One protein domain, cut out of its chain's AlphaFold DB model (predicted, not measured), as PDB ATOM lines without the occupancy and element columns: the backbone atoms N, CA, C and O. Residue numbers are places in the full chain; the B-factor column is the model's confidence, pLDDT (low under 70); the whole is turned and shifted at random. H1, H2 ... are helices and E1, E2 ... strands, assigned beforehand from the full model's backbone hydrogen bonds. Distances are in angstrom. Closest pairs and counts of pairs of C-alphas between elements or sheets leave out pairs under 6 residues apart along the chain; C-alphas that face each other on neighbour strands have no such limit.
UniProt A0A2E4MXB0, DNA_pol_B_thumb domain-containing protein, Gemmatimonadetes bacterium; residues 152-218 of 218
ATOM      1  N   PHE A 152      40.778  44.804 -33.966       97.00
ATOM      2  CA  PHE A 152      41.279  45.922 -34.760       97.00
ATOM      3  C   PHE A 152      41.755  45.497 -36.155       97.00
ATOM      4  O   PHE A 152      41.483  46.193 -37.128       97.00
ATOM      5  N   ALA A 153      42.421  44.344 -36.273       97.19
ATOM      6  CA  ALA A 153      42.883  43.832 -37.562       97.19
ATOM      7  C   ALA A 153      41.720  43.542 -38.525       97.19
ATOM      8  O   ALA A 153      41.763  43.958 -39.682       97.19
ATOM      9  N   VAL A 154      40.662  42.883 -38.043       97.94
ATOM     10  CA  VAL A 154      39.472  42.579 -38.854       97.94
ATOM     11  C   VAL A 154      38.724  43.858 -39.203       97.94
ATOM     12  O   VAL A 154      38.410  44.063 -40.372       97.94
ATOM     13  N   ALA A 155      38.510  44.745 -38.224       97.81
ATOM     14  CA  ALA A 155      37.886  46.048 -38.446       97.81
ATOM     15  C   ALA A 155      38.609  46.833 -39.548       97.81
ATOM     16  O   ALA A 155      37.979  47.341 -40.470       97.81
ATOM     17  N   LEU A 156      39.944  46.866 -39.498       98.38
ATOM     18  CA  LEU A 156      40.757  47.547 -40.495       98.38
ATOM     19  C   LEU A 156      40.613  46.923 -41.882       98.38
ATOM     20  O   LEU A 156      40.459  47.668 -42.847       98.38
ATOM     21  N   VAL A 157      40.634  45.594 -42.013       98.38
ATOM     22  CA  VAL A 157      40.422  44.929 -43.312       98.38
ATOM     23  C   VAL A 157      39.038  45.252 -43.874       98.38
ATOM     24  O   VAL A 157      38.941  45.635 -45.040       98.38
ATOM     25  N   VAL A 158      37.998  45.140 -43.043       97.81
ATOM     26  CA  VAL A 158      36.596  45.365 -43.418       97.81
ATOM     27  C   VAL A 158      36.364  46.813 -43.845       97.81
ATOM     28  O   VAL A 158      35.956  47.044 -44.980       97.81
ATOM     29  N   ALA A 159      36.705  47.782 -42.992       98.00
ATOM     30  CA  ALA A 159      36.549  49.207 -43.284       98.00
ATOM     31  C   ALA A 159      37.462  49.671 -44.429       98.00
ATOM     32  O   ALA A 159      37.177  50.643 -45.122       98.00
ATOM     33  N   THR A 160      38.584  48.981 -44.677       98.38
ATOM     34  CA  THR A 160      39.406  49.264 -45.863       98.38
ATOM     35  C   THR A 160      38.705  48.841 -47.146       98.38
ATOM     36  O   THR A 160      39.030  49.408 -48.181       98.38
ATOM     37  N   GLY A 161      37.765  47.891 -47.123       96.12
ATOM     38  CA  GLY A 161      37.031  47.453 -48.310       96.12
ATOM     39  C   GLY A 161      37.951  47.005 -49.456       96.12
ATOM     40  O   GLY A 161      39.060  46.525 -49.207       96.12
ATOM     41  N   SER A 162      37.552  47.152 -50.724       96.00
ATOM     42  CA  SER A 162      36.245  47.613 -51.238       96.00
ATOM     43  C   SER A 162      35.085  46.638 -50.953       96.00
ATOM     44  O   SER A 162      35.297  45.557 -50.409       96.00
ATOM     45  N   VAL A 163      33.860  46.975 -51.380       95.06
ATOM     46  CA  VAL A 163      32.704  46.052 -51.347       95.06
ATOM     47  C   VAL A 163      32.993  44.757 -52.115       95.06
ATOM     48  O   VAL A 163      32.647  43.669 -51.658       95.06
ATOM     49  N   HIS A 164      33.650  44.848 -53.272       96.25
ATOM     50  CA  HIS A 164      34.006  43.676 -54.069       96.25
ATOM     51  C   HIS A 164      35.057  42.815 -53.361       96.25
ATOM     52  O   HIS A 164      34.917  41.592 -53.291       96.25
ATOM     53  N   HIS A 165      36.068  43.450 -52.771       97.56
ATOM     54  CA  HIS A 165      37.041  42.753 -51.944       97.56
ATOM     55  C   HIS A 165      36.377  42.071 -50.736       97.56
ATOM     56  O   HIS A 165      36.641  40.899 -50.481       97.56
ATOM     57  N   LEU A 166      35.448  42.743 -50.051       97.38
ATOM     58  CA  LEU A 166      34.737  42.179 -48.903       97.38
ATOM     59  C   LEU A 166      33.898  40.947 -49.283       97.38
ATOM     60  O   LEU A 166      33.915  39.955 -48.559       97.38
ATOM     61  N   ARG A 167      33.249  40.953 -50.458       97.50
ATOM     62  CA  ARG A 167      32.551  39.769 -51.000       97.50
ATOM     63  C   ARG A 167      33.499  38.591 -51.230       97.50
ATOM     64  O   ARG A 167      33.137  37.455 -50.939       97.50
ATOM     65  N   LYS A 168      34.718  38.845 -51.724       97.75
ATOM     66  CA  LYS A 168      35.743  37.798 -51.871       97.75
ATOM     67  C   LYS A 168      36.153  37.229 -50.515       97.75
ATOM     68  O   LYS A 168      36.262  36.013 -50.394       97.75
ATOM     69  N   LEU A 169      36.361  38.079 -49.508       98.00
ATOM     70  CA  LEU A 169      36.693  37.622 -48.154       98.00
ATOM     71  C   LEU A 169      35.576  36.760 -47.558       98.00
ATOM     72  O   LEU A 169      35.863  35.711 -46.989       98.00
ATOM     73  N   ASP A 170      34.318  37.172 -47.718       98.06
ATOM     74  CA  ASP A 170      33.163  36.416 -47.227       98.06
ATOM     75  C   ASP A 170      33.039  35.047 -47.913       98.06
ATOM     76  O   ASP A 170      32.896  34.026 -47.241       98.06
ATOM     77  N   LEU A 171      33.205  34.988 -49.241       98.25
ATOM     78  CA  LEU A 171      33.233  33.717 -49.972       98.25
ATOM     79  C   LEU A 171      34.328  32.783 -49.431       98.25
ATOM     80  O   LEU A 171      34.062  31.620 -49.126       98.25
ATOM     81  N   ARG A 172      35.542  33.309 -49.239       98.19
ATOM     82  CA  ARG A 172      36.676  32.552 -48.691       98.19
ATOM     83  C   ARG A 172      36.441  32.094 -47.256       98.19
ATOM     84  O   ARG A 172      36.801  30.971 -46.910       98.19
ATOM     85  N   ALA A 173      35.802  32.918 -46.428       98.25
ATOM     86  CA  ALA A 173      35.423  32.532 -45.074       98.25
ATOM     87  C   ALA A 173      34.491  31.315 -45.109       98.25
ATOM     88  O   ALA A 173      34.759  30.320 -44.436       98.25
ATOM     89  N   ARG A 174      33.460  31.347 -45.960       97.94
ATOM     90  CA  ARG A 174      32.495  30.246 -46.109       97.94
ATOM     91  C   ARG A 174      33.149  28.960 -46.615       97.94
ATOM     92  O   ARG A 174      32.906  27.905 -46.033       97.94
ATOM     93  N   GLU A 175      34.027  29.040 -47.620       98.19
ATOM     94  CA  GLU A 175      34.834  27.897 -48.099       98.19
ATOM     95  C   GLU A 175      35.656  27.260 -46.967       98.19
ATOM     96  O   GLU A 175      35.836  26.044 -46.912       98.19
ATOM     97  N   ARG A 176      36.120  28.084 -46.022       97.69
ATOM     98  CA  ARG A 176      36.877  27.668 -44.835       97.69
ATOM     99  C   ARG A 176      36.005  27.254 -43.649       97.69
ATOM    100  O   ARG A 176      36.550  26.993 -42.578       97.69
ATOM    101  N   LYS A 177      34.678  27.167 -43.810       97.75
ATOM    102  CA  LYS A 177      33.716  26.919 -42.718       97.75
ATOM    103  C   LYS A 177      33.828  27.955 -41.587       97.75
ATOM    104  O   LYS A 177      33.644  27.643 -40.412       97.75
ATOM    105  N   LEU A 178      34.137  29.195 -41.947       98.12
ATOM    106  CA  LEU A 178      34.183  30.354 -41.066       98.12
ATOM    107  C   LEU A 178      33.058  31.327 -41.432       98.12
ATOM    108  O   LEU A 178      32.504  31.286 -42.530       98.12
ATOM    109  N   ARG A 179      32.741  32.233 -40.510       97.94
ATOM    110  CA  ARG A 179      31.785  33.321 -40.716       97.94
ATOM    111  C   ARG A 179      32.474  34.659 -40.483       97.94
ATOM    112  O   ARG A 179      32.850  34.960 -39.352       97.94
ATOM    113  N   LEU A 180      32.620  35.453 -41.541       97.62
ATOM    114  CA  LEU A 180      33.009  36.859 -41.447       97.62
ATOM    115  C   LEU A 180      31.783  37.685 -41.036       97.62
ATOM    116  O   LEU A 180      30.722  37.543 -41.635       97.62
ATOM    117  N   GLN A 181      31.923  38.521 -40.008       95.88
ATOM    118  CA  GLN A 181      30.901  39.470 -39.552       95.88
ATOM    119  C   GLN A 181      31.489  40.880 -39.601       95.88
ATOM    120  O   GLN A 181      32.156  41.294 -38.645       95.88
ATOM    121  N   PRO A 182      31.310  41.584 -40.733       93.75
ATOM    122  CA  PRO A 182      31.788  42.948 -40.925       93.75
ATOM    123  C   PRO A 182      31.335  43.903 -39.820       93.75
ATOM    124  O   PRO A 182      32.161  44.631 -39.278       93.75
ATOM    125  N   GLU A 183      30.062  43.833 -39.436       90.94
ATOM    126  CA  GLU A 183      29.405  44.741 -38.490       90.94
ATOM    127  C   GLU A 183      29.986  44.612 -37.078       90.94
ATOM    128  O   GLU A 183      30.135  45.594 -36.359       90.94
ATOM    129  N   ASN A 184      30.373  43.395 -36.689       90.62
ATOM    130  CA  ASN A 184      30.945  43.098 -35.375       90.62
ATOM    131  C   ASN A 184      32.480  43.069 -35.380       90.62
ATOM    132  O   ASN A 184      33.087  42.796 -34.336       90.62
ATOM    133  N   HIS A 185      33.097  43.316 -36.539       95.00
ATOM    134  CA  HIS A 185      34.538  43.277 -36.765       95.00
ATOM    135  C   HIS A 185      35.195  41.946 -36.364       95.00
ATOM    136  O   HIS A 185      36.232  41.942 -35.701       95.00
ATOM    137  N   LEU A 186      34.602  40.802 -36.720       95.38
ATOM    138  CA  LEU A 186      35.128  39.503 -36.291       95.38
ATOM    139  C   LEU A 186      35.009  38.394 -37.343       95.38
ATOM    140  O   LEU A 186      34.215  38.469 -38.280       95.38
ATOM    141  N   ILE A 187      35.804  37.340 -37.151       97.38
ATOM    142  CA  ILE A 187      35.669  36.058 -37.846       97.38
ATOM    143  C   ILE A 187      35.380  34.990 -36.794       97.38
ATOM    144  O   ILE A 187      36.045  34.935 -35.760       97.38
ATOM    145  N   GLN A 188      34.391  34.145 -37.063       97.31
ATOM    146  CA  GLN A 188      33.967  33.066 -36.177       97.31
ATOM    147  C   GLN A 188      34.094  31.699 -36.836       97.31
ATOM    148  O   GLN A 188      33.962  31.561 -38.052       97.31
ATOM    149  N   ARG A 189      34.297  30.677 -36.009       96.94
ATOM    150  CA  ARG A 189      34.091  29.278 -36.392       96.94
ATOM    151  C   ARG A 189      32.594  28.945 -36.410       96.94
ATOM    152  O   ARG A 189      31.756  29.739 -35.982       96.94
ATOM    153  N   GLN A 190      32.245  27.752 -36.896       94.56
ATOM    154  CA  GLN A 190      30.846  27.293 -36.929       94.56
ATOM    155  C   GLN A 190      30.222  27.180 -35.529       94.56
ATOM    156  O   GLN A 190      29.038  27.460 -35.376       94.56
ATOM    157  N   ASP A 191      31.028  26.859 -34.515       95.25
ATOM    158  CA  ASP A 191      30.637  26.825 -33.098       95.25
ATOM    159  C   ASP A 191      30.507  28.221 -32.455       95.25
ATOM    160  O   ASP A 191      30.337  28.334 -31.246       95.25
ATOM    161  N   GLN A 192      30.577  29.288 -33.261       94.12
ATOM    162  CA  GLN A 192      30.482  30.689 -32.844       94.12
ATOM    163  C   GLN A 192      31.666  31.206 -32.011       94.12
ATOM    164  O   GLN A 192      31.646  32.367 -31.594       94.12
ATOM    165  N   SER A 193      32.730  30.421 -31.826       95.62
ATOM    166  CA  SER A 193      33.956  30.914 -31.195       95.62
ATOM    167  C   SER A 193      34.677  31.932 -32.087       95.62
ATOM    168  O   SER A 193      34.824  31.747 -33.301       95.62
ATOM    169  N   GLU A 194      35.101  33.048 -31.487       95.00
ATOM    170  CA  GLU A 194      35.813  34.130 -32.173       95.00
ATOM    171  C   GLU A 194      37.277  33.753 -32.429       95.00
ATOM    172  O   GLU A 194      37.963  33.222 -31.556       95.00
ATOM    173  N   ILE A 195      37.776  34.075 -33.623       95.31
ATOM    174  CA  ILE A 195      39.192  33.949 -33.966       95.31
ATOM    175  C   ILE A 195      39.852  35.319 -33.814       95.31
ATOM    176  O   ILE A 195      39.590  36.238 -34.590       95.31
ATOM    177  N   LEU A 196      40.723  35.446 -32.813       93.94
ATOM    178  CA  LEU A 196      41.471  36.676 -32.561       93.94
ATOM    179  C   LEU A 196      42.683  36.764 -33.484       93.94
ATOM    180  O   LEU A 196      43.444  35.805 -33.602       93.94
ATOM    181  N   MET A 197      42.882  37.931 -34.096       93.81
ATOM    182  CA  MET A 197      43.982  38.186 -35.026       93.81
ATOM    183  C   MET A 197      44.626  39.531 -34.722       93.81
ATOM    184  O   MET A 197      43.949  40.514 -34.412       93.81
ATOM    185  N   ARG A 198      45.951  39.577 -34.803       92.00
ATOM    186  CA  ARG A 198      46.759  40.745 -34.427       92.00
ATOM    187  C   ARG A 198      47.181  41.584 -35.628       92.00
ATOM    188  O   ARG A 198      47.598  42.727 -35.449       92.00
ATOM    189  N   SER A 199      47.076  41.030 -36.832       95.88
ATOM    190  CA  SER A 199      47.518  41.654 -38.077       95.88
ATOM    191  C   SER A 199      46.548  41.373 -39.222       95.88
ATOM    192  O   SER A 199      45.783  40.412 -39.185       95.88
ATOM    193  N   GLU A 200      46.571  42.219 -40.251       97.75
ATOM    194  CA  GLU A 200      45.802  41.964 -41.471       97.75
ATOM    195  C   GLU A 200      46.295  40.699 -42.191       97.75
ATOM    196  O   GLU A 200      45.482  39.967 -42.742       97.75
ATOM    197  N   ASP A 201      47.599  40.403 -42.159       98.06
ATOM    198  CA  ASP A 201      48.179  39.167 -42.697       98.06
ATOM    199  C   ASP A 201      47.546  37.912 -42.088       98.06
ATOM    200  O   ASP A 201      47.182  36.992 -42.820       98.06
ATOM    201  N   GLU A 202      47.327  37.893 -40.770       97.88
ATOM    202  CA  GLU A 202      46.611  36.800 -40.099       97.88
ATOM    203  C   GLU A 202      45.161  36.668 -40.598       97.88
ATOM    204  O   GLU A 202      44.688  35.544 -40.785       97.88
ATOM    205  N   VAL A 203      44.487  37.792 -40.890       98.19
ATOM    206  CA  VAL A 203      43.137  37.800 -41.489       98.19
ATOM    207  C   VAL A 203      43.139  37.141 -42.865       98.19
ATOM    208  O   VAL A 203      42.275  36.315 -43.149       98.19
ATOM    209  N   TYR A 204      44.110  37.438 -43.727       98.38
ATOM    210  CA  TYR A 204      44.196  36.757 -45.023       98.38
ATOM    211  C   TYR A 204      44.584  35.284 -44.873       98.38
ATOM    212  O   TYR A 204      43.978  34.419 -45.507       98.38
ATOM    213  N   SER A 205      45.534  34.980 -43.988       98.12
ATOM    214  CA  SER A 205      46.025  33.620 -43.761       98.12
ATOM    215  C   SER A 205      44.917  32.674 -43.288       98.12
ATOM    216  O   SER A 205      44.776  31.570 -43.826       98.12
ATOM    217  N   ILE A 206      44.071  33.099 -42.337       97.56
ATOM    218  CA  ILE A 206      42.960  32.259 -41.854       97.56
ATOM    219  C   ILE A 206      41.936  31.975 -42.967       97.56
ATOM    220  O   ILE A 206      41.405  30.864 -43.068       97.56
ATOM    221  N   LEU A 207      41.741  32.943 -43.865       97.81
ATOM    222  CA  LEU A 207      40.887  32.834 -45.048       97.81
ATOM    223  C   LEU A 207      41.547  32.076 -46.207       97.81
ATOM    224  O   LEU A 207      40.906  31.829 -47.226       97.81
ATOM    225  N   GLY A 208      42.810  31.664 -46.068       97.69
ATOM    226  CA  GLY A 208      43.510  30.920 -47.112       97.69
ATOM    227  C   GLY A 208      43.980  31.753 -48.279       97.69
ATOM    228  O   GLY A 208      44.070  31.246 -49.395       97.69
ATOM    229  N   MET A 209      44.220  33.031 -48.033       97.62
ATOM    230  CA  MET A 209      44.600  33.993 -49.044       97.62
ATOM    231  C   MET A 209      46.012  34.507 -48.760       97.62
ATOM    232  O   MET A 209      46.379  34.667 -47.594       97.62
ATOM    233  N   PRO A 210      46.804  34.818 -49.798       97.25
ATOM    234  CA  PRO A 210      47.980  35.654 -49.611       97.25
ATOM    235  C   PRO A 210      47.555  37.053 -49.144       97.25
ATOM    236  O   PRO A 210      46.449  37.513 -49.453       97.25
ATOM    237  N   TYR A 211      48.443  37.741 -48.424       98.00
ATOM    238  CA  TYR A 211      48.205  39.124 -48.024       98.00
ATOM    239  C   TYR A 211      47.940  40.012 -49.242       98.00
ATOM    240  O   TYR A 211      48.681  39.990 -50.226       98.00
ATOM    241  N   GLN A 212      46.896  40.835 -49.149       97.25
ATOM    242  CA  GLN A 212      46.602  41.861 -50.142       97.25
ATOM    243  C   GLN A 212      46.815  43.247 -49.537       97.25
ATOM    244  O   GLN A 212      46.111  43.666 -48.607       97.25
ATOM    245  N   SER A 213      47.770  43.989 -50.100       97.38
ATOM    246  CA  SER A 213      47.977  45.399 -49.755       97.38
ATOM    247  C   SER A 213      46.709  46.220 -50.033       97.38
ATOM    248  O   SER A 213      45.938  45.854 -50.923       97.38
ATOM    249  N   PRO A 214      46.457  47.329 -49.310       97.69
ATOM    250  CA  PRO A 214      45.252  48.137 -49.500       97.69
ATOM    251  C   PRO A 214      44.977  48.542 -50.954       97.69
ATOM    252  O   PRO A 214      43.826  48.532 -51.378       97.69
ATOM    253  N   GLN A 215      46.017  48.846 -51.736       96.44
ATOM    254  CA  GLN A 215      45.896  49.285 -53.130       96.44
ATOM    255  C   GLN A 215      45.368  48.190 -54.070       96.44
ATOM    256  O   GLN A 215      44.801  48.505 -55.110       96.44
ATOM    257  N   MET A 216      45.514  46.914 -53.697       95.19
ATOM    258  CA  MET A 216      45.059  45.769 -54.496       95.19
ATOM    259  C   MET A 216      43.601  45.377 -54.217       95.19
ATOM    260  O   MET A 216      43.050  44.522 -54.904       95.19
ATOM    261  N   ARG A 217      42.957  45.988 -53.213       94.19
ATOM    262  CA  ARG A 217      41.619  45.610 -52.721       94.19
ATOM    263  C   ARG A 217      40.478  46.302 -53.484       94.19
ATOM    264  O   ARG A 217      39.507  46.737 -52.864       94.19
ATOM    265  N   ALA A 218      40.630  46.470 -54.798       81.25
ATOM    266  CA  ALA A 218      39.640  47.123 -55.658       81.25
ATOM    267  C   ALA A 218      38.361  46.285 -55.836       81.25
ATOM    268  O   ALA A 218      38.420  45.045 -56.038       81.25
TER     269      ALA A 218
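AT A GLANCE: This is residues 152 to 218 of the 218 residues of the protein "DNA_pol_B_thumb domain-containing protein" of Gemmatimonadetes bacterium (UniProt A0A2E4MXB0). A small two-stranded hairpin, E1 and E2, the helix H2 beside E1 and the short helix H3 form a loosely spaced triangle, and H1 lies across one end of it. After H3 an unnamed tail, residues 207 to 218, folds back toward the end where H1 lies. The printed part has 67 residues, with three named helices and two named strands in the order H1, H2, E1, E2, H3; the sheet, E1 - E2, is antiparallel and the class is mixed, helices and strands. The whole is compact, with a radius of gyration of the C-alphas of 10.6 A, and only just elongated, spanning 34 by 22 by 21 A.

HOW THE PARTS SIT: E1, residues 178 to 181, and E2, residues 186 to 189, form an antiparallel hairpin, their directions 154 degrees apart. N 179 and O 188, 2.8 A apart, and N 181 and O 186, 2.9 A apart, are within hydrogen-bond range. H2, residues 163 to 175, comes closest to E1 at the C-alphas of Ala 173 and Arg 179, 5.7 A apart. H1, residues 152 to 160, comes closest to E2 at the C-alphas of Val 154 and Leu 186, 5.9 A apart. H1 and H2 are close but not clearly touching, the closest C-alphas being those of Val 158 and Leu 166, 6.6 A apart. H3, residues 200 to 206, touches H1, about perpendicular at 82 degrees, with C-alphas 153 and 200 closest at 5.2 A. H2 and H3 are near each other, with 6 pairs of C-alphas within 10 A; E1 and H3 are apart. In H1, H2 and H3 every O i to N i+4 pair is within hydrogen-bond range.

IN THESE COORDINATES: H2 is the longest helix, 18.6 A; H1 measures 11.7 A and H3 10.1 A. C-alpha 152 begins H1 at (41.279, 45.922, -34.760), and C-alpha 206 ends H3 at (42.960, 32.259, -41.854).

THE WHOLE: The C-alphas of Asp 191 and Gln 215, the two farthest apart, are 33.7 A apart. The printed part has no cut, and its links are tight but for the short one from E2 to H3. Mean pLDDT of the printed part is 96.5, and no printed residue is under 70.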